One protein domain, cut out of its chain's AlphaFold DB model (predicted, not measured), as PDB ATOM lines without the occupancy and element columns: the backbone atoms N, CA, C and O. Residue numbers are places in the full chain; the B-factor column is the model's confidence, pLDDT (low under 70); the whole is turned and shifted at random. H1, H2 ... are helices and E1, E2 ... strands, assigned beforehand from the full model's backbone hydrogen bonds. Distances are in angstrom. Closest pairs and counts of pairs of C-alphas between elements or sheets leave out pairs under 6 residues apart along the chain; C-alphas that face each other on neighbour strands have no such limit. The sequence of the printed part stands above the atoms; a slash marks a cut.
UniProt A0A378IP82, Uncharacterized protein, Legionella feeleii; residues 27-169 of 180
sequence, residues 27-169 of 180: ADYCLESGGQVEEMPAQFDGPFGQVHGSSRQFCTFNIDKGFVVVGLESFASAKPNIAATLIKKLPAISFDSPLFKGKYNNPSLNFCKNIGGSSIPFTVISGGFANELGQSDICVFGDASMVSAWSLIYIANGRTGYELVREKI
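What this domain is: This is residues 27 to 169 of the 180 residues of an uncharacterized protein of Legionella feeleii (UniProt A0A378IP82). A curled sheet of five strands, drawn out along the long hairpin of E1 and E2, makes one side of this domain; in the middle sits the small hairpin of E6 and E7, with H2, H3, H4 and H5 round it. H6 packs on H3 and H5, H1 packs on the sheet at the end of the E1 and E2 hairpin away from its turn, and the unnamed stretches 90 to 106 and 115 to 126 lead to H4 and away from it. The printed part has 143 residues with six named helices and seven named strands, in the order H1 E1 E2 E3 H2 H3 H4 E4 E5 E6 E7 H5 H6, and its class is mixed, helices and strands. The large sheet runs E3 E2 E1 E4 E5 and the small one E6 E7, both antiparallel. The whole is compact, with a radius of gyration of the C-alphas of 14.4 A and spans of 43 by 37 by 30 A.

Where its parts are: Find C-alpha 27 at (103.167, 233.501, 325.139), where H1, residues 27 to 32, begins. E1, residues 36 to 46, then runs 29.4 A to C-alpha 46 at (101.578, 231.168, 293.592), and E2, residues 49 to 63, covers 31.1 A on the way back, bending by 96 degrees at residue 54. E3, residues 66 to 71, is 16.8 A long, and H2, residues 72 to 76, follows at once. Next come H3, residues 82 to 89, 10.3 A, and H4, residues 107 to 114, 10.5 A. Then look for E4, residues 127 to 131, 12.1 A, and three short strands, E5 at 134 to 136, E6 at 138 to 140 and E7 at 146 to 148. H5, residues 149 to 156, is 10.6 A long, and H6, residues 163 to 168, ends at C-alpha 168, (97.266, 244.996, 327.947).

How they stand to each other: Start with E1, E2 and E3, a meander, each strand the antiparallel neighbour of the one before; look at N 38 and O 58, 2.9 A apart, and at N 61 and O 68, 2.9 A. On the other side of E1 is E4, with N 43 and O 128 at 2.8 A, and E4 forms a hairpin with E5, with N 136 and O 129 at 2.8 A. E5 runs on into E6 at 35 degrees, and the hairpin of E6 and E7 has N 139 and O 147 at 2.8 A. Between the two sheets, the C-alphas of Val 70 in E3 and Val 147 in E7, the closest of these strands, are 4.2 A apart. H1 is on the large sheet at a height of 8.5 A over the sheet, and it touches H2, closest at the C-alphas of Tyr 29 and Ala 76, 6.5 A. H5 is on it too, over E3 and across the strands, at 73 degrees on the local plane. H3 touches H5 at a shallow tilt of 28 degrees, the same way, with the C-alphas of Ile 87 and Leu 152 closest at 5.9 A. H4 touches H5 about perpendicular, at 87 degrees, with Ser 108 and Ala 149 closest at 5.3 A between C-alphas; H4 is not on the large sheet. H6 touches H5 at 82 degrees, about perpendicular, closest at the C-alphas of Ile 155 and Glu 163, 5.3 A. In H1 to H5 every O i to N i+4 pair is within hydrogen-bond range; in H6 1 of 2 is.

The domain as a whole: The two C-alphas farthest apart are those of Phe 48 and Glu 167, 43.1 A. The printed part has no cut. The links from H3 to H4 and from H4 to E4 are long. The mean pLDDT of the printed part is 92.8, and residue 125 is under 70.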
ATOM      1  N   ALA A  27     104.336 234.351 325.344       97.44
ATOM      2  CA  ALA A  27     103.167 233.501 325.139       97.44
ATOM      3  C   ALA A  27     102.305 233.423 326.406       97.44
ATOM      4  O   ALA A  27     101.102 233.682 326.341       97.44
ATOM      5  N   ASP A  28     102.924 233.171 327.558       97.44
ATOM      6  CA  ASP A  28     102.241 233.100 328.852       97.44
ATOM      7  C   ASP A  28     101.525 234.418 329.164       97.44
ATOM      8  O   ASP A  28     100.329 234.431 329.455       97.44
ATOM      9  N   TYR A  29     102.211 235.551 328.980       97.56
ATOM     10  CA  TYR A  29     101.608 236.864 329.200       97.56
ATOM     11  C   TYR A  29     100.441 237.160 328.237       97.56
ATOM     12  O   TYR A  29      99.471 237.818 328.623       97.56
ATOM     13  N   CYS A  30     100.496 236.678 326.989       97.62
ATOM     14  CA  CYS A  30      99.363 236.768 326.064       97.62
ATOM     15  C   CYS A  30      98.130 236.031 326.609       97.62
ATOM     16  O   CYS A  30      97.035 236.602 326.630       97.62
ATOM     17  N   LEU A  31      98.314 234.804 327.103       97.69
ATOM     18  CA  LEU A  31      97.240 233.991 327.678       97.69
ATOM     19  C   LEU A  31      96.681 234.616 328.965       97.69
ATOM     20  O   LEU A  31      95.465 234.741 329.107       97.69
ATOM     21  N   GLU A  32      97.547 235.085 329.869       96.88
ATOM     22  CA  GLU A  32      97.156 235.797 331.099       96.88
ATOM     23  C   GLU A  32      96.373 237.082 330.801       96.88
ATOM     24  O   GLU A  32      95.429 237.435 331.508       96.88
ATOM     25  N   SER A  33      96.722 237.756 329.705       95.69
ATOM     26  CA  SER A  33      96.008 238.936 329.217       95.69
ATOM     27  C   SER A  33      94.653 238.592 328.583       95.69
ATOM     28  O   SER A  33      93.909 239.502 328.206       95.69
ATOM     29  N   GLY A  34      94.291 237.313 328.467       94.62
ATOM     30  CA  GLY A  34      93.050 236.843 327.846       94.62
ATOM     31  C   GLY A  34      93.095 236.805 326.318       94.62
ATOM     32  O   GLY A  34      92.042 236.875 325.684       94.62
ATOM     33  N   GLY A  35      94.294 236.770 325.735       95.38
ATOM     34  CA  GLY A  35      94.509 236.523 324.313       95.38
ATOM     35  C   GLY A  35      94.736 235.040 324.014       95.38
ATOM     36  O   GLY A  35      94.683 234.185 324.899       95.38
ATOM     37  N   GLN A  36      95.002 234.739 322.748       95.75
ATOM     38  CA  GLN A  36      95.419 233.429 322.259       95.75
ATOM     39  C   GLN A  36      96.741 233.572 321.510       95.75
ATOM     40  O   GLN A  36      96.985 234.576 320.845       95.75
ATOM     41  N   VAL A  37      97.617 232.580 321.646       96.88
ATOM     42  CA  VAL A  37      98.874 232.545 320.898       96.88
ATOM     43  C   VAL A  37      98.635 231.773 319.614       96.88
ATOM     44  O   VAL A  37      98.286 230.596 319.653       96.88
ATOM     45  N   GLU A  38      98.842 232.437 318.485       96.06
ATOM     46  CA  GLU A  38      98.658 231.853 317.163       96.06
ATOM     47  C   GLU A  38      99.958 231.887 316.377       96.06
ATOM     48  O   GLU A  38     100.607 232.928 316.249       96.06
ATOM     49  N   GLU A  39     100.331 230.740 315.819       96.12
ATOM     50  CA  GLU A  39     101.396 230.659 314.835       96.12
ATOM     51  C   GLU A  39     100.810 230.903 313.442       96.12
ATOM     52  O   GLU A  39      99.988 230.130 312.956       96.12
ATOM     53  N   MET A  40     101.240 231.987 312.797       96.50
ATOM     54  CA  MET A  40     100.773 232.359 311.468       96.50
ATOM     55  C   MET A  40     101.943 232.289 310.480       96.50
ATOM     56  O   MET A  40     102.892 233.075 310.615       96.50
ATOM     57  N   PRO A  41     101.930 231.385 309.483       95.69
ATOM     58  CA  PRO A  41     102.863 231.438 308.364       95.69
ATOM     59  C   PRO A  41     102.615 232.670 307.494       95.69
ATOM     60  O   PRO A  41     101.473 233.056 307.234       95.69
ATOM     61  N   ALA A  42     103.692 233.262 306.976       94.38
ATOM     62  CA  ALA A  42     103.581 234.099 305.789       94.38
ATOM     63  C   ALA A  42     103.002 233.250 304.647       94.38
ATOM     64  O   ALA A  42     103.478 232.149 304.398       94.38
ATOM     65  N   GLN A  43     101.992 233.747 303.949       92.88
ATOM     66  CA  GLN A  43     101.304 233.041 302.877       92.88
ATOM     67  C   GLN A  43     101.135 233.974 301.682       92.88
ATOM     68  O   GLN A  43     100.852 235.160 301.857       92.88
ATOM     69  N   PHE A  44     101.296 233.451 300.470       89.44
ATOM     70  CA  PHE A  44     101.042 234.191 299.236       89.44
ATOM     71  C   PHE A  44     100.585 233.270 298.109       89.44
ATOM     72  O   PHE A  44     100.916 232.081 298.086       89.44
ATOM     73  N   ASP A  45      99.822 233.830 297.174       86.44
ATOM     74  CA  ASP A  45      99.326 233.089 296.020       86.44
ATOM     75  C   ASP A  45     100.450 232.861 294.999       86.44
ATOM     76  O   ASP A  45     101.119 233.791 294.539       86.44
ATOM     77  N   GLY A  46     100.667 231.597 294.644       84.06
ATOM     78  CA  GLY A  46     101.578 231.168 293.592       84.06
ATOM     79  C   GLY A  46     100.838 230.514 292.419       84.06
ATOM     80  O   GLY A  46      99.652 230.195 292.520       84.06
ATOM     81  N   PRO A  47     101.533 230.241 291.298       84.44
ATOM     82  CA  PRO A  47     100.919 229.648 290.104       84.44
ATOM     83  C   PRO A  47     100.253 228.280 290.331       84.44
ATOM     84  O   PRO A  47      99.402 227.879 289.544       84.44
ATOM     85  N   PHE A  48     100.651 227.561 291.384       87.50
ATOM     86  CA  PHE A  48     100.204 226.195 291.685       87.50
ATOM     87  C   PHE A  48      99.462 226.080 293.024       87.50
ATOM     88  O   PHE A  48      99.273 224.973 293.523       87.50
ATOM     89  N   GLY A  49      99.056 227.206 293.615       87.69
ATOM     90  CA  GLY A  49      98.413 227.256 294.926       87.69
ATOM     91  C   GLY A  49      99.154 228.159 295.906       87.69
ATOM     92  O   GLY A  49      99.967 228.994 295.511       87.69
ATOM     93  N   GLN A  50      98.852 227.996 297.191       89.44
ATOM     94  CA  GLN A  50      99.430 228.817 298.251       89.44
ATOM     95  C   GLN A  50     100.871 228.396 298.542       89.44
ATOM     96  O   GLN A  50     101.183 227.212 298.670       89.44
ATOM     97  N   VAL A  51     101.750 229.386 298.658       89.62
ATOM     98  CA  VAL A  51     103.125 229.203 299.116       89.62
ATOM     99  C   VAL A  51     103.224 229.735 300.537       89.62
ATOM    100  O   VAL A  51     102.810 230.862 300.814       89.62
ATOM    101  N   HIS A  52     103.792 228.921 301.425       92.00
ATOM    102  CA  HIS A  52     104.003 229.265 302.826       92.00
ATOM    103  C   HIS A  52     105.479 229.598 303.071       92.00
ATOM    104  O   HIS A  52     106.378 228.861 302.666       92.00
ATOM    105  N   GLY A  53     105.719 230.738 303.705       91.56
ATOM    106  CA  GLY A  53     107.018 231.198 304.173       91.56
ATOM    107  C   GLY A  53     107.198 230.971 305.673       91.56
ATOM    108  O   GLY A  53     106.563 230.111 306.275       91.56
ATOM    109  N   SER A  54     108.076 231.765 306.288       92.38
ATOM    110  CA  SER A  54     108.351 231.679 307.724       92.38
ATOM    111  C   SER A  54     107.126 232.016 308.572       92.38
ATOM    112  O   SER A  54     106.436 233.004 308.295       92.38
ATOM    113  N   SER A  55     106.939 231.270 309.656       95.31
ATOM    114  CA  SER A  55     105.942 231.566 310.681       95.31
ATOM    115  C   SER A  55     106.390 232.634 311.668       95.31
ATOM    116  O   SER A  55     107.579 232.807 311.958       95.31
ATOM    117  N   ARG A  56     105.402 233.344 312.212       96.56
ATOM    118  CA  ARG A  56     105.539 234.232 313.369       96.56
ATOM    119  C   ARG A  56     104.422 233.938 314.360       96.56
ATOM    120  O   ARG A  56     103.328 233.555 313.960       96.56
ATOM    121  N   GLN A  57     104.713 234.130 315.642       97.00
ATOM    122  CA  GLN A  57     103.711 234.030 316.692       97.00
ATOM    123  C   GLN A  57     103.069 235.390 316.949       97.00
ATOM    124  O   GLN A  57     103.752 236.419 317.033       97.00
ATOM    125  N   PHE A  58     101.756 235.377 317.107       97.69
ATOM    126  CA  PHE A  58     100.941 236.547 317.378       97.69
ATOM    127  C   PHE A  58     100.096 236.313 318.625       97.69
ATOM    128  O   PHE A  58      99.657 235.198 318.887       97.69
ATOM    129  N   CYS A  59      99.873 237.382 319.384       97.06
ATOM    130  CA  CYS A  59      98.838 237.429 320.396       97.06
ATOM    131  C   CYS A  59      97.547 237.940 319.754       97.06
ATOM    132  O   CYS A  59      97.505 239.074 319.253       97.06
ATOM    133  N   THR A  60      96.515 237.101 319.751       95.56
ATOM    134  CA  THR A  60      95.211 237.395 319.163       95.56
ATOM    135  C   THR A  60      94.140 237.597 320.226       95.56
ATOM    136  O   THR A  60      94.133 236.942 321.263       95.56
ATOM    137  N   PHE A  61      93.218 238.529 319.990       93.88
ATOM    138  CA  PHE A  61      92.040 238.720 320.840       93.88
ATOM    139  C   PHE A  61      90.792 238.698 319.975       93.88
ATOM    140  O   PHE A  61      90.689 239.496 319.047       93.88
ATOM    141  N   ASN A  62      89.825 237.850 320.310       90.62
ATOM    142  CA  ASN A  62      88.526 237.819 319.643       90.62
ATOM    143  C   ASN A  62      87.574 238.821 320.307       90.62
ATOM    144  O   ASN A  62      87.223 238.671 321.477       90.62
ATOM    145  N   ILE A  63      87.173 239.859 319.568       88.06
ATOM    146  CA  ILE A  63      86.380 240.988 320.077       88.06
ATOM    147  C   ILE A  63      85.316 241.347 319.042       88.06
ATOM    148  O   ILE A  63      85.642 241.675 317.906       88.06
ATOM    149  N   ASP A  64      84.037 241.301 319.429       77.88
ATOM    150  CA  ASP A  64      82.907 241.712 318.576       77.88
ATOM    151  C   ASP A  64      82.950 241.101 317.153       77.88
ATOM    152  O   ASP A  64      82.853 241.791 316.137       77.88
ATOM    153  N   LYS A  65      83.166 239.775 317.083       76.19
ATOM    154  CA  LYS A  65      83.312 238.983 315.839       76.19
ATOM    155  C   LYS A  65      84.478 239.393 314.929       76.19
ATOM    156  O   LYS A  65      84.627 238.826 313.849       76.19
ATOM    157  N   GLY A  66      85.285 240.362 315.338       81.31
ATOM    158  CA  GLY A  66      86.580 240.646 314.751       81.31
ATOM    159  C   GLY A  66      87.698 240.130 315.645       81.31
ATOM    160  O   GLY A  66      87.471 239.517 316.691       81.31
ATOM    161  N   PHE A  67      88.923 240.407 315.222       87.69
ATOM    162  CA  PHE A  67      90.109 240.014 315.957       87.69
ATOM    163  C   PHE A  67      91.136 241.148 316.006       87.69
ATOM    164  O   PHE A  67      91.249 241.971 315.090       87.69
ATOM    165  N   VAL A  68      91.866 241.215 317.114       93.38
ATOM    166  CA  VAL A  68      93.090 242.003 317.250       93.38
ATOM    167  C   VAL A  68      94.270 241.071 317.066       93.38
ATOM    168  O   VAL A  68      94.278 240.026 317.696       93.38
ATOM    169  N   VAL A  69      95.253 241.442 316.245       96.19
ATOM    170  CA  VAL A  69      96.477 240.650 316.032       96.19
ATOM    171  C   VAL A  69      97.688 241.529 316.292       96.19
ATOM    172  O   VAL A  69      97.902 242.517 315.585       96.19
ATOM    173  N   VAL A  70      98.493 241.172 317.288       97.69
ATOM    174  CA  VAL A  70      99.748 241.859 317.623       97.69
ATOM    175  C   VAL A  70     100.866 240.824 317.636       97.69
ATOM    176  O   VAL A  70     100.686 239.746 318.188       97.69
ATOM    177  N   GLY A  71     102.019 241.117 317.031       97.75
ATOM    178  CA  GLY A  71     103.173 240.217 317.098       97.75
ATOM    179  C   GLY A  71     103.538 239.943 318.553       97.75
ATOM    180  O   GLY A  71     103.544 240.869 319.365       97.75
ATOM    181  N   LEU A  72     103.830 238.691 318.898       96.50
ATOM    182  CA  LEU A  72     103.960 238.279 320.296       96.50
ATOM    183  C   LEU A  72     105.048 239.076 321.043       96.50
ATOM    184  O   LEU A  72     104.814 239.605 322.130       96.50
ATOM    185  N   GLU A  73     106.197 239.283 320.398       95.19
ATOM    186  CA  GLU A  73     107.266 240.149 320.910       95.19
ATOM    187  C   GLU A  73     106.828 241.618 321.012       95.19
ATOM    188  O   GLU A  73     107.184 242.317 321.955       95.19
ATOM    189  N   SER A  74     106.015 242.103 320.072       97.62
ATOM    190  CA  SER A  74     105.512 243.485 320.094       97.62
ATOM    191  C   SER A  74     104.534 243.726 321.240       97.62
ATOM    192  O   SER A  74     104.474 244.832 321.776       97.62
ATOM    193  N   PHE A  75     103.791 242.683 321.614       97.50
ATOM    194  CA  PHE A  75     102.804 242.682 322.683       97.50
ATOM    195  C   PHE A  75     103.455 242.637 324.076       97.50
ATOM    196  O   PHE A  75     103.137 243.467 324.931       97.50
ATOM    197  N   ALA A  76     104.373 241.688 324.297       97.06
ATOM    198  CA  ALA A  76     104.832 241.311 325.637       97.06
ATOM    199  C   ALA A  76     106.287 241.692 325.976       97.06
ATOM    200  O   ALA A  76     106.687 241.573 327.140       97.06
ATOM    201  N   SER A  77     107.091 242.130 325.000       94.75
ATOM    202  CA  SER A  77     108.502 242.457 325.244       94.75
ATOM    203  C   SER A  77     108.667 243.590 326.251       94.75
ATOM    204  O   SER A  77     107.906 244.553 326.263       94.75
ATOM    205  N   ALA A  78     109.717 243.513 327.069       93.00
ATOM    206  CA  ALA A  78     110.137 244.631 327.912       93.00
ATOM    207  C   ALA A  78     110.787 245.769 327.098       93.00
ATOM    208  O   ALA A  78     110.943 246.882 327.602       93.00
ATOM    209  N   LYS A  79     111.197 245.503 325.849       94.62
ATOM    210  CA  LYS A  79     111.829 246.502 324.983       94.62
ATOM    211  C   LYS A  79     110.758 247.386 324.336       94.62
ATOM    212  O   LYS A  79     109.837 246.851 323.709       94.62
ATOM    213  N   PRO A  80     110.890 248.723 324.426       97.00
ATOM    214  CA  PRO A  80     110.006 249.621 323.704       97.00
ATOM    215  C   PRO A  80     110.050 249.373 322.195       97.00
ATOM    216  O   PRO A  80     111.125 249.115 321.650       97.00
ATOM    217  N   ASN A  81     108.905 249.478 321.516       97.81
ATOM    218  CA  ASN A  81     108.820 249.222 320.075       97.81
ATOM    219  C   ASN A  81     107.769 250.089 319.353       97.81
ATOM    220  O   ASN A  81     106.913 250.731 319.977       97.81
ATOM    221  N   ILE A  82     107.855 250.151 318.023       97.81
ATOM    222  CA  ILE A  82     107.025 251.011 317.168       97.81
ATOM    223  C   ILE A  82     105.557 250.574 317.209       97.81
ATOM    224  O   ILE A  82     104.690 251.423 317.418       97.81
ATOM    225  N   ALA A  83     105.262 249.277 317.077       97.56
ATOM    226  CA  ALA A  83     103.888 248.773 317.125       97.56
ATOM    227  C   ALA A  83     103.195 249.141 318.449       97.56
ATOM    228  O   ALA A  83     102.106 249.713 318.432       97.56
ATOM    229  N   ALA A  84     103.853 248.920 319.589       96.94
ATOM    230  CA  ALA A  84     103.357 249.302 320.910       96.94
ATOM    231  C   ALA A  84     103.157 250.820 321.038       96.94
ATOM    232  O   ALA A  84     102.161 251.273 321.604       96.94
ATOM    233  N   THR A  85     104.063 251.615 320.458       96.94
ATOM    234  CA  THR A  85     103.926 253.079 320.397       96.94
ATOM    235  C   THR A  85     102.640 253.479 319.691       96.94
ATOM    236  O   THR A  85     101.879 254.288 320.220       96.94
ATOM    237  N   LEU A  86     102.380 252.899 318.520       96.62
ATOM    238  CA  LEU A  86     101.192 253.200 317.729       96.62
ATOM    239  C   LEU A  86      99.923 252.711 318.434       96.62
ATOM    240  O   LEU A  86      98.988 253.490 318.580       96.62
ATOM    241  N   ILE A  87      99.906 251.493 318.978       95.94
ATOM    242  CA  ILE A  87      98.751 250.977 319.732       95.94
ATOM    243  C   ILE A  87      98.384 251.916 320.897       95.94
ATOM    244  O   ILE A  87      97.206 252.233 321.093       95.94
ATOM    245  N   LYS A  88      99.386 252.387 321.652       94.56
ATOM    246  CA  LYS A  88      99.190 253.222 322.849       94.56
ATOM    247  C   LYS A  88      98.883 254.689 322.547       94.56
ATOM    248  O   LYS A  88      98.155 255.307 323.318       94.56
ATOM    249  N   LYS A  89      99.449 255.264 321.481       94.50
ATOM    250  CA  LYS A  89      99.479 256.727 321.288       94.50
ATOM    251  C   LYS A  89      98.812 257.233 320.010       94.50
ATOM    252  O   LYS A  89      98.654 258.445 319.876       94.50
ATOM    253  N   LEU A  90      98.456 256.362 319.067       93.56
ATOM    254  CA  LEU A  90      97.778 256.777 317.838       93.56
ATOM    255  C   LEU A  90      96.402 257.376 318.198       93.56
ATOM    256  O   LEU A  90      95.598 256.686 318.836       93.56
ATOM    257  N   PRO A  91      96.129 258.648 317.847       92.75
ATOM    258  CA  PRO A  91      94.829 259.255 318.101       92.75
ATOM    259  C   PRO A  91      93.768 258.650 317.179       92.75
ATOM    260  O   PRO A  91      94.098 257.974 316.206       92.75
ATOM    261  N   ALA A  92      92.497 258.937 317.458       93.44
ATOM    262  CA  ALA A  92      91.413 258.584 316.550       93.44
ATOM    263  C   ALA A  92      91.667 259.162 315.147       93.44
ATOM    264  O   ALA A  92      92.086 260.311 314.989       93.44
ATOM    265  N   ILE A  93      91.407 258.347 314.131       92.69
ATOM    266  CA  ILE A  93      91.677 258.632 312.728       92.69
ATOM    267  C   ILE A  93      90.342 258.815 312.017       92.69
ATOM    268  O   ILE A  93      89.523 257.895 311.947       92.69
ATOM    269  N   SER A  94      90.144 260.001 311.448       91.75
ATOM    270  CA  SER A  94      88.969 260.287 310.630       91.75
ATOM    271  C   SER A  94      88.956 259.442 309.353       91.75
ATOM    272  O   SER A  94      89.999 259.223 308.738       91.75
ATOM    273  N   PHE A  95      87.776 259.002 308.911       85.88
ATOM    274  CA  PHE A  95      87.610 258.171 307.710       85.88
ATOM    275  C   PHE A  95      88.102 258.836 306.413       85.88
ATOM    276  O   PHE A  95      88.440 258.142 305.458       85.88
ATOM    277  N   ASP A  96      88.165 260.167 306.367       91.94
ATOM    278  CA  ASP A  96      88.678 260.943 305.231       91.94
ATOM    279  C   ASP A  96      90.199 261.188 305.280       91.94
ATOM    280  O   ASP A  96      90.756 261.799 304.353       91.94
ATOM    281  N   SER A  97      90.868 260.679 306.327       94.62
ATOM    282  CA  SER A  97      92.300 260.848 306.568       94.62
ATOM    283  C   SER A  97      93.132 260.472 305.336       94.62
ATOM    284  O   SER A  97      92.874 259.447 304.689       94.62
ATOM    285  N   PRO A  98      94.180 261.255 305.010       94.75
ATOM    286  CA  PRO A  98      95.117 260.895 303.952       94.75
ATOM    287  C   PRO A  98      95.816 259.556 304.217       94.75
ATOM    288  O   PRO A  98      96.237 258.912 303.260       94.75
ATOM    289  N   LEU A  99      95.871 259.092 305.473       95.81
ATOM    290  CA  LEU A  99      96.463 257.803 305.823       95.81
ATOM    291  C   LEU A  99      95.762 256.630 305.119       95.81
ATOM    292  O   LEU A  99      96.426 255.655 304.790       95.81
ATOM    293  N   PHE A 100      94.470 256.724 304.795       96.19
ATOM    294  CA  PHE A 100      93.746 255.658 304.087       96.19
ATOM    295  C   PHE A 100      93.899 255.695 302.559       96.19
ATOM    296  O   PHE A 100      93.434 254.783 301.868       96.19
ATOM    297  N   LYS A 101      94.545 256.731 302.009       95.50
ATOM    298  CA  LYS A 101      94.650 256.964 300.562       95.50
ATOM    299  C   LYS A 101      95.969 256.421 300.017       95.50
ATOM    300  O   LYS A 101      97.013 256.540 300.655       95.50
ATOM    301  N   GLY A 102      95.937 255.853 298.815       94.44
ATOM    302  CA  GLY A 102      97.140 255.340 298.168       94.44
ATOM    303  C   GLY A 102      96.852 254.383 297.018       94.44
ATOM    304  O   GLY A 102      95.765 254.375 296.447       94.44
ATOM    305  N   LYS A 103      97.870 253.593 296.668       93.75
ATOM    306  CA  LYS A 103      97.861 252.660 295.533       93.75
ATOM    307  C   LYS A 103      96.978 251.427 295.768       93.75
ATOM    308  O   LYS A 103      96.580 250.784 294.801       93.75
ATOM    309  N   TYR A 104      96.723 251.050 297.020       92.88
ATOM    310  CA  TYR A 104      96.046 249.797 297.350       92.88
ATOM    311  C   TYR A 104      94.534 250.001 297.481       92.88
ATOM    312  O   TYR A 104      94.086 250.984 298.061       92.88
ATOM    313  N   ASN A 105      93.742 249.044 296.991       92.31
ATOM    314  CA  ASN A 105      92.282 249.075 297.153       92.31
ATOM    315  C   ASN A 105      91.854 248.833 298.608       92.31
ATOM    316  O   ASN A 105      90.821 249.339 299.034       92.31
ATOM    317  N   ASN A 106      92.639 248.062 299.366       92.00
ATOM    318  CA  ASN A 106      92.399 247.818 300.783       92.00
ATOM    319  C   ASN A 106      92.915 249.013 301.618       92.00
ATOM    320  O   ASN A 106      94.126 249.270 301.608       92.00
ATOM    321  N   PRO A 107      92.050 249.741 302.355       94.75
ATOM    322  CA  PRO A 107      92.455 250.916 303.128       94.75
ATOM    323  C   PRO A 107      93.499 250.624 304.208       94.75
ATOM    324  O   PRO A 107      94.333 251.485 304.486       94.75
ATOM    325  N   SER A 108      93.496 249.422 304.795       95.00
ATOM    326  CA  SER A 108      94.470 249.034 305.824       95.00
ATOM    327  C   SER A 108      95.899 248.982 305.279       95.00
ATOM    328  O   SER A 108      96.842 249.350 305.975       95.00
ATOM    329  N   LEU A 109      96.066 248.600 304.011       95.75
ATOM    330  CA  LEU A 109      97.357 248.541 303.336       95.75
ATOM    331  C   LEU A 109      97.903 249.942 303.059       95.75
ATOM    332  O   LEU A 109      99.089 250.193 303.279       95.75
ATOM    333  N   ASN A 110      97.046 250.876 302.634       96.31
ATOM    334  CA  ASN A 110      97.433 252.285 302.516       96.31
ATOM    335  C   ASN A 110      97.785 252.866 303.886       96.31
ATOM    336  O   ASN A 110      98.840 253.482 304.026       96.31
ATOM    337  N   PHE A 111      96.954 252.597 304.896       96.69
ATOM    338  CA  PHE A 111      97.197 253.016 306.272       96.69
ATOM    339  C   PHE A 111      98.567 252.546 306.751       96.69
ATOM    340  O   PHE A 111      99.404 253.366 307.119       96.69
ATOM    341  N   CYS A 112      98.834 251.246 306.625       96.94
ATOM    342  CA  CYS A 112     100.105 250.630 306.968       96.94
ATOM    343  C   CYS A 112     101.293 251.309 306.283       96.94
ATOM    344  O   CYS A 112     102.288 251.643 306.926       96.94
ATOM    345  N   LYS A 113     101.176 251.553 304.973       96.12
ATOM    346  CA  LYS A 113     102.234 252.189 304.190       96.12
ATOM    347  C   LYS A 113     102.495 253.623 304.651       96.12
ATOM    348  O   LYS A 113     103.653 254.016 304.787       96.12
ATOM    349  N   ASN A 114     101.432 254.388 304.886       96.38
ATOM    350  CA  ASN A 114     101.500 255.813 305.202       96.38
ATOM    351  C   ASN A 114     101.994 256.087 306.628       96.38
ATOM    352  O   ASN A 114     102.582 257.138 306.869       96.38
ATOM    353  N   ILE A 115     101.849 255.126 307.545       95.62
ATOM    354  CA  ILE A 115     102.458 255.197 308.882       95.62
ATOM    355  C   ILE A 115     103.895 254.646 308.933       95.62
ATOM    356  O   ILE A 115     104.459 254.492 310.014       95.62
ATOM    357  N   GLY A 116     104.498 254.341 307.778       95.06
ATOM    358  CA  GLY A 116     105.877 253.851 307.678       95.06
ATOM    359  C   GLY A 116     106.043 252.343 307.892       95.06
ATOM    360  O   GLY A 116     107.168 251.871 308.052       95.06
ATOM    361  N   GLY A 117     104.949 251.582 307.890       96.06
ATOM    362  CA  GLY A 117     104.970 250.126 307.933       96.06
ATOM    363  C   GLY A 117     105.255 249.488 306.569       96.06
ATOM    364  O   GLY A 117     105.147 250.106 305.505       96.06
ATOM    365  N   SER A 118     105.603 248.207 306.616       95.56
ATOM    366  CA  SER A 118     105.683 247.296 305.474       95.56
ATOM    367  C   SER A 118     104.689 246.153 305.647       95.56
ATOM    368  O   SER A 118     104.331 245.809 306.769       95.56
ATOM    369  N   SER A 119     104.247 245.547 304.549       94.00
ATOM    370  CA  SER A 119     103.379 244.370 304.584       94.00
ATOM    371  C   SER A 119     103.641 243.482 303.370       94.00
ATOM    372  O   SER A 119     104.117 243.968 302.341       94.00
ATOM    373  N   ILE A 120     103.333 242.189 303.480       91.25
ATOM    374  CA  ILE A 120     103.542 241.196 302.413       91.25
ATOM    375  C   ILE A 120     102.871 241.621 301.084       91.25
ATOM    376  O   ILE A 120     103.560 241.600 300.056       91.25
ATOM    377  N   PRO A 121     101.614 242.126 301.065       89.31
ATOM    378  CA  PRO A 121     100.954 242.645 299.859       89.31
ATOM    379  C   PRO A 121     101.692 243.743 299.090       89.31
ATOM    380  O   PRO A 121     101.280 244.106 297.989       89.31
ATOM    381  N   PHE A 122     102.740 244.345 299.659       89.88
ATOM    382  CA  PHE A 122     103.487 245.401 298.976       89.88
ATOM    383  C   PHE A 122     104.447 244.856 297.917       89.88
ATOM    384  O   PHE A 122     104.892 245.617 297.057       89.88
ATOM    385  N   THR A 123     104.780 243.565 297.978       83.25
ATOM    386  CA  THR A 123     105.757 242.932 297.079       83.25
ATOM    387  C   THR A 123     105.165 241.762 296.301       83.25
ATOM    388  O   THR A 123     105.605 241.505 295.183       83.25
ATOM    389  N   VAL A 124     104.144 241.091 296.839       80.50
ATOM    390  CA  VAL A 124     103.457 239.972 296.178       80.50
ATOM    391  C   VAL A 124     101.962 240.258 296.043       80.50
ATOM    392  O   VAL A 124     101.370 240.936 296.881       80.50
ATOM    393  N   ILE A 125     101.351 239.759 294.966       69.69
ATOM    394  CA  ILE A 125      99.899 239.836 294.771       69.69
ATOM    395  C   ILE A 125      99.262 238.847 295.750       69.69
ATOM    396  O   ILE A 125      99.621 237.678 295.712       69.69
ATOM    397  N   SER A 126      98.322 239.313 296.581       76.75
ATOM    398  CA  SER A 126      97.532 238.466 297.492       76.75
ATOM    399  C   SER A 126      98.391 237.652 298.475       76.75
ATOM    400  O   SER A 126      98.731 236.490 298.249       76.75
ATOM    401  N   GLY A 127      98.783 238.282 299.584       85.56
ATOM    402  CA  GLY A 127      99.561 237.620 300.625       85.56
ATOM    403  C   GLY A 127      99.411 238.274 301.990       85.56
ATOM    404  O   GLY A 127      98.925 239.387 302.121       85.56
ATOM    405  N   GLY A 128      99.849 237.591 303.032       92.19
ATOM    406  CA  GLY A 128      99.719 238.058 304.407       92.19
ATOM    407  C   GLY A 128     100.205 236.999 305.375       92.19
ATOM    408  O   GLY A 128     100.624 235.923 304.959       92.19
ATOM    409  N   PHE A 129     100.155 237.289 306.669       94.94
ATOM    410  CA  PHE A 129     100.252 236.218 307.658       94.94
ATOM    411  C   PHE A 129      98.876 235.583 307.789       94.94
ATOM    412  O   PHE A 129      97.894 236.314 307.912       94.94
ATOM    413  N   ALA A 130      98.795 234.260 307.721       93.00
ATOM    414  CA  ALA A 130      97.520 233.554 307.677       93.00
ATOM    415  C   ALA A 130      97.360 232.559 308.823       93.00
ATOM    416  O   ALA A 130      98.332 231.980 309.293       93.00
ATOM    417  N   ASN A 131      96.115 232.351 309.231       90.38
ATOM    418  CA  ASN A 131      95.664 231.269 310.102       90.38
ATOM    419  C   ASN A 131      94.388 230.649 309.492       90.38
ATOM    420  O   ASN A 131      94.031 230.932 308.345       90.38
ATOM    421  N   GLU A 132      93.660 229.842 310.267       86.25
ATOM    422  CA  GLU A 132      92.386 229.239 309.844       86.25
ATOM    423  C   GLU A 132      91.287 230.270 309.502       86.25
ATOM    424  O   GLU A 132      90.338 229.947 308.790       86.25
ATOM    425  N   LEU A 133      91.419 231.519 309.965       83.12
ATOM    426  CA  LEU A 133      90.495 232.627 309.691       83.12
ATOM    427  C   LEU A 133      90.860 233.417 308.422       83.12
ATOM    428  O   LEU A 133      90.091 234.282 307.997       83.12
ATOM    429  N   GLY A 134      92.005 233.122 307.800       86.94
ATOM    430  CA  GLY A 134      92.478 233.753 306.570       86.94
ATOM    431  C   GLY A 134      93.687 234.668 306.768       86.94
ATOM    432  O   GLY A 134      94.392 234.610 307.773       86.94
ATOM    433  N   GLN A 135      93.966 235.498 305.758       88.50
ATOM    434  CA  GLN A 135      95.112 236.410 305.760       88.50
ATOM    435  C   GLN A 135      94.831 237.669 306.590       88.50
ATOM    436  O   GLN A 135      93.781 238.298 306.468       88.50
ATOM    437  N   SER A 136      95.816 238.068 307.389       91.81
ATOM    438  CA  SER A 136      95.839 239.320 308.138       91.81
ATOM    439  C   SER A 136      96.807 240.323 307.514       91.81
ATOM    440  O   SER A 136      97.963 240.000 307.217       91.81
ATOM    441  N   ASP A 137      96.352 241.573 307.403       92.88
ATOM    442  CA  ASP A 137      97.147 242.722 306.957       92.88
ATOM    443  C   ASP A 137      98.129 243.163 308.060       92.88
ATOM    444  O   ASP A 137      97.954 244.201 308.705       92.88
ATOM    445  N   ILE A 138      99.152 242.351 308.334       97.00
ATOM    446  CA  ILE A 138     100.168 242.676 309.340       97.00
ATOM    447  C   ILE A 138     101.069 243.797 308.822       97.00
ATOM    448  O   ILE A 138     101.720 243.659 307.781       97.00
ATOM    449  N   CYS A 139     101.131 244.888 309.581       97.19
ATOM    450  CA  CYS A 139     102.182 245.884 309.473       97.19
ATOM    451  C   CYS A 139     103.417 245.424 310.220       97.19
ATOM    452  O   CYS A 139     103.341 245.120 311.407       97.19
ATOM    453  N   VAL A 140     104.549 245.450 309.531       97.62
ATOM    454  CA  VAL A 140     105.883 245.227 310.080       97.62
ATOM    455  C   VAL A 140     106.647 246.546 310.042       97.62
ATOM    456  O   VAL A 140     106.706 247.199 308.997       97.62
ATOM    457  N   PHE A 141     107.233 246.945 311.166       97.31
ATOM    458  CA  PHE A 141     108.000 248.187 311.287       97.31
ATOM    459  C   PHE A 141     109.512 247.946 311.242       97.31
ATOM    460  O   PHE A 141     109.985 246.811 311.255       97.31
ATOM    461  N   GLY A 142     110.289 249.032 311.166       94.81
ATOM    462  CA  GLY A 142     111.750 248.971 311.029       94.81
ATOM    463  C   GLY A 142     112.485 248.315 312.205       94.81
ATOM    464  O   GLY A 142     113.616 247.872 312.034       94.81
ATOM    465  N   ASP A 143     111.847 248.212 313.370       95.88
ATOM    466  CA  ASP A 143     112.333 247.478 314.548       95.88
ATOM    467  C   ASP A 143     111.805 246.032 314.618       95.88
ATOM    468  O   ASP A 143     111.865 245.398 315.668       95.88
ATOM    469  N   ALA A 144     111.266 245.526 313.502       95.88
ATOM    470  CA  ALA A 144     110.606 244.232 313.353       95.88
ATOM    471  C   ALA A 144     109.333 244.037 314.195       95.88
ATOM    472  O   ALA A 144     108.753 242.952 314.156       95.88
ATOM    473  N   SER A 145     108.853 245.070 314.898       97.94
ATOM    474  CA  SER A 145     107.577 244.988 315.604       97.94
ATOM    475  C   SER A 145     106.407 244.879 314.625       97.94
ATOM    476  O   SER A 145     106.452 245.405 313.508       97.94
ATOM    477  N   MET A 146     105.371 244.144 315.028       98.31
ATOM    478  CA  MET A 146     104.272 243.729 314.169       98.31
ATOM    479  C   MET A 146     102.915 243.959 314.825       98.31
ATOM    480  O   MET A 146     102.720 243.678 316.007       98.31
ATOM    481  N   VAL A 147     101.947 244.410 314.036       98.00
ATOM    482  CA  VAL A 147     100.533 244.509 314.426       98.00
ATOM    483  C   VAL A 147      99.671 244.576 313.172       98.00
ATOM    484  O   VAL A 147     100.075 245.161 312.168       98.00
ATOM    485  N   SER A 148      98.481 243.984 313.206       96.88
ATOM    486  CA  SER A 148      97.511 244.131 312.122       96.88
ATOM    487  C   SER A 148      97.107 245.597 311.945       96.88
ATOM    488  O   SER A 148      96.744 246.290 312.900       96.88
ATOM    489  N   ALA A 149      97.142 246.071 310.700       96.44
ATOM    490  CA  ALA A 149      96.733 247.421 310.339       96.44
ATOM    491  C   ALA A 149      95.281 247.702 310.756       96.44
ATOM    492  O   ALA A 149      94.994 248.753 311.325       96.44
ATOM    493  N   TRP A 150      94.376 246.737 310.552       94.44
ATOM    494  CA  TRP A 150      92.988 246.849 311.008       94.44
ATOM    495  C   TRP A 150      92.883 246.920 312.529       94.44
ATOM    496  O   TRP A 150      92.108 247.721 313.049       94.44
ATOM    497  N   SER A 151      93.697 246.147 313.250       95.25
ATOM    498  CA  SER A 151      93.741 246.220 314.710       95.25
ATOM    499  C   SER A 151      94.167 247.604 315.197       95.25
ATOM    500  O   SER A 151      93.502 248.158 316.066       95.25
ATOM    501  N   LEU A 152      95.208 248.201 314.601       95.25
ATOM    502  CA  LEU A 152      95.614 249.575 314.920       95.25
ATOM    503  C   LEU A 152      94.477 250.575 314.701       95.25
ATOM    504  O   LEU A 152      94.208 251.386 315.583       95.25
ATOM    505  N   ILE A 153      93.797 250.497 313.554       94.38
ATOM    506  CA  ILE A 153      92.688 251.396 313.208       94.38
ATOM    507  C   ILE A 153      91.550 251.274 314.231       94.38
ATOM    508  O   ILE A 153      91.050 252.286 314.724       94.38
ATOM    509  N   TYR A 154      91.148 250.050 314.585       93.44
ATOM    510  CA  TYR A 154      90.047 249.823 315.527       93.44
ATOM    511  C   TYR A 154      90.390 250.230 316.961       93.44
ATOM    512  O   TYR A 154      89.546 250.821 317.635       93.44
ATOM    513  N   ILE A 155      91.627 249.986 317.404       93.69
ATOM    514  CA  ILE A 155      92.105 250.442 318.715       93.69
ATOM    515  C   ILE A 155      92.161 251.976 318.757       93.69
ATOM    516  O   ILE A 155      91.681 252.586 319.712       93.69
ATOM    517  N   ALA A 156      92.715 252.617 317.723       93.38
ATOM    518  CA  ALA A 156      92.821 254.075 317.633       93.38
ATOM    519  C   ALA A 156      91.451 254.765 317.701       93.38
ATOM    520  O   ALA A 156      91.291 255.744 318.428       93.38
ATOM    521  N   ASN A 157      90.457 254.207 317.007       92.31
ATOM    522  CA  ASN A 157      89.098 254.745 316.947       92.31
ATOM    523  C   ASN A 157      88.203 254.348 318.132       92.31
ATOM    524  O   ASN A 157      87.028 254.706 318.134       92.31
ATOM    525  N   GLY A 158      88.732 253.632 319.132       89.00
ATOM    526  CA  GLY A 158      87.985 253.273 320.340       89.00
ATOM    527  C   GLY A 158      86.773 252.382 320.062       89.00
ATOM    528  O   GLY A 158      85.722 252.561 320.678       89.00
ATOM    529  N   ARG A 159      86.884 251.454 319.100       88.00
ATOM    530  CA  ARG A 159      85.830 250.461 318.861       88.00
ATOM    531  C   ARG A 159      85.680 249.597 320.112       88.00
ATOM    532  O   ARG A 159      86.656 248.993 320.530       88.00
ATOM    533  N   THR A 160      84.463 249.490 320.642       87.00
ATOM    534  CA  THR A 160      84.165 248.797 321.906       87.00
ATOM    535  C   THR A 160      84.890 247.455 322.051       87.00
ATOM    536  O   THR A 160      84.783 246.580 321.189       87.00
ATOM    537  N   GLY A 161      85.615 247.301 323.158       83.88
ATOM    538  CA  GLY A 161      86.431 246.142 323.503       83.88
ATOM    539  C   GLY A 161      87.871 246.217 322.987       83.88
ATOM    540  O   GLY A 161      88.770 245.696 323.646       83.88
ATOM    541  N   TYR A 162      88.134 246.884 321.858       86.12
ATOM    542  CA  TYR A 162      89.481 246.972 321.279       86.12
ATOM    543  C   TYR A 162      90.400 247.871 322.113       86.12
ATOM    544  O   TYR A 162      91.602 247.620 322.198       86.12
ATOM    545  N   GLU A 163      89.846 248.879 322.788       79.88
ATOM    546  CA  GLU A 163      90.568 249.731 323.733       79.88
ATOM    547  C   GLU A 163      91.202 248.937 324.883       79.88
ATOM    548  O   GLU A 163      92.285 249.296 325.336       79.88
ATOM    549  N   LEU A 164      90.611 247.808 325.289       82.88
ATOM    550  CA  LEU A 164      91.157 246.965 326.358       82.88
ATOM    551  C   LEU A 164      92.493 246.329 325.961       82.88
ATOM    552  O   LEU A 164      93.335 246.066 326.817       82.88
ATOM    553  N   VAL A 165      92.723 246.094 324.664       88.75
ATOM    554  CA  VAL A 165      94.016 245.572 324.199       88.75
ATOM    555  C   VAL A 165      95.113 246.618 324.369       88.75
ATOM    556  O   VAL A 165      96.245 246.257 324.686       88.75
ATOM    557  N   ARG A 166      94.785 247.913 324.242       91.06
ATOM    558  CA  ARG A 166      95.742 249.009 324.465       91.06
ATOM    559  C   ARG A 166      96.344 248.953 325.867       91.06
ATOM    560  O   ARG A 166      97.549 249.146 326.010       91.06
ATOM    561  N   GLU A 167      95.516 248.678 326.871       90.12
ATOM    562  CA  GLU A 167      95.924 248.596 328.278       90.12
ATOM    563  C   GLU A 167      96.756 247.343 328.575       90.12
ATOM    564  O   GLU A 167      97.594 247.353 329.472       90.12
ATOM    565  N   LYS A 168      96.570 246.279 327.785       94.88
ATOM    566  CA  LYS A 168      97.266 244.996 327.947       94.88
ATOM    567  C   LYS A 168      98.641 244.950 327.282       94.88
ATOM    568  O   LYS A 168      99.430 244.065 327.614       94.88
ATOM    569  N   ILE A 169      98.965 245.888 326.382       96.00
ATOM    570  CA  ILE A 169     100.299 245.972 325.769       96.00
ATOM    571  C   ILE A 169     101.350 246.248 326.850       96.00
ATOM    572  O   ILE A 169     101.453 247.365 327.368       96.00
TER     573      ILE A 169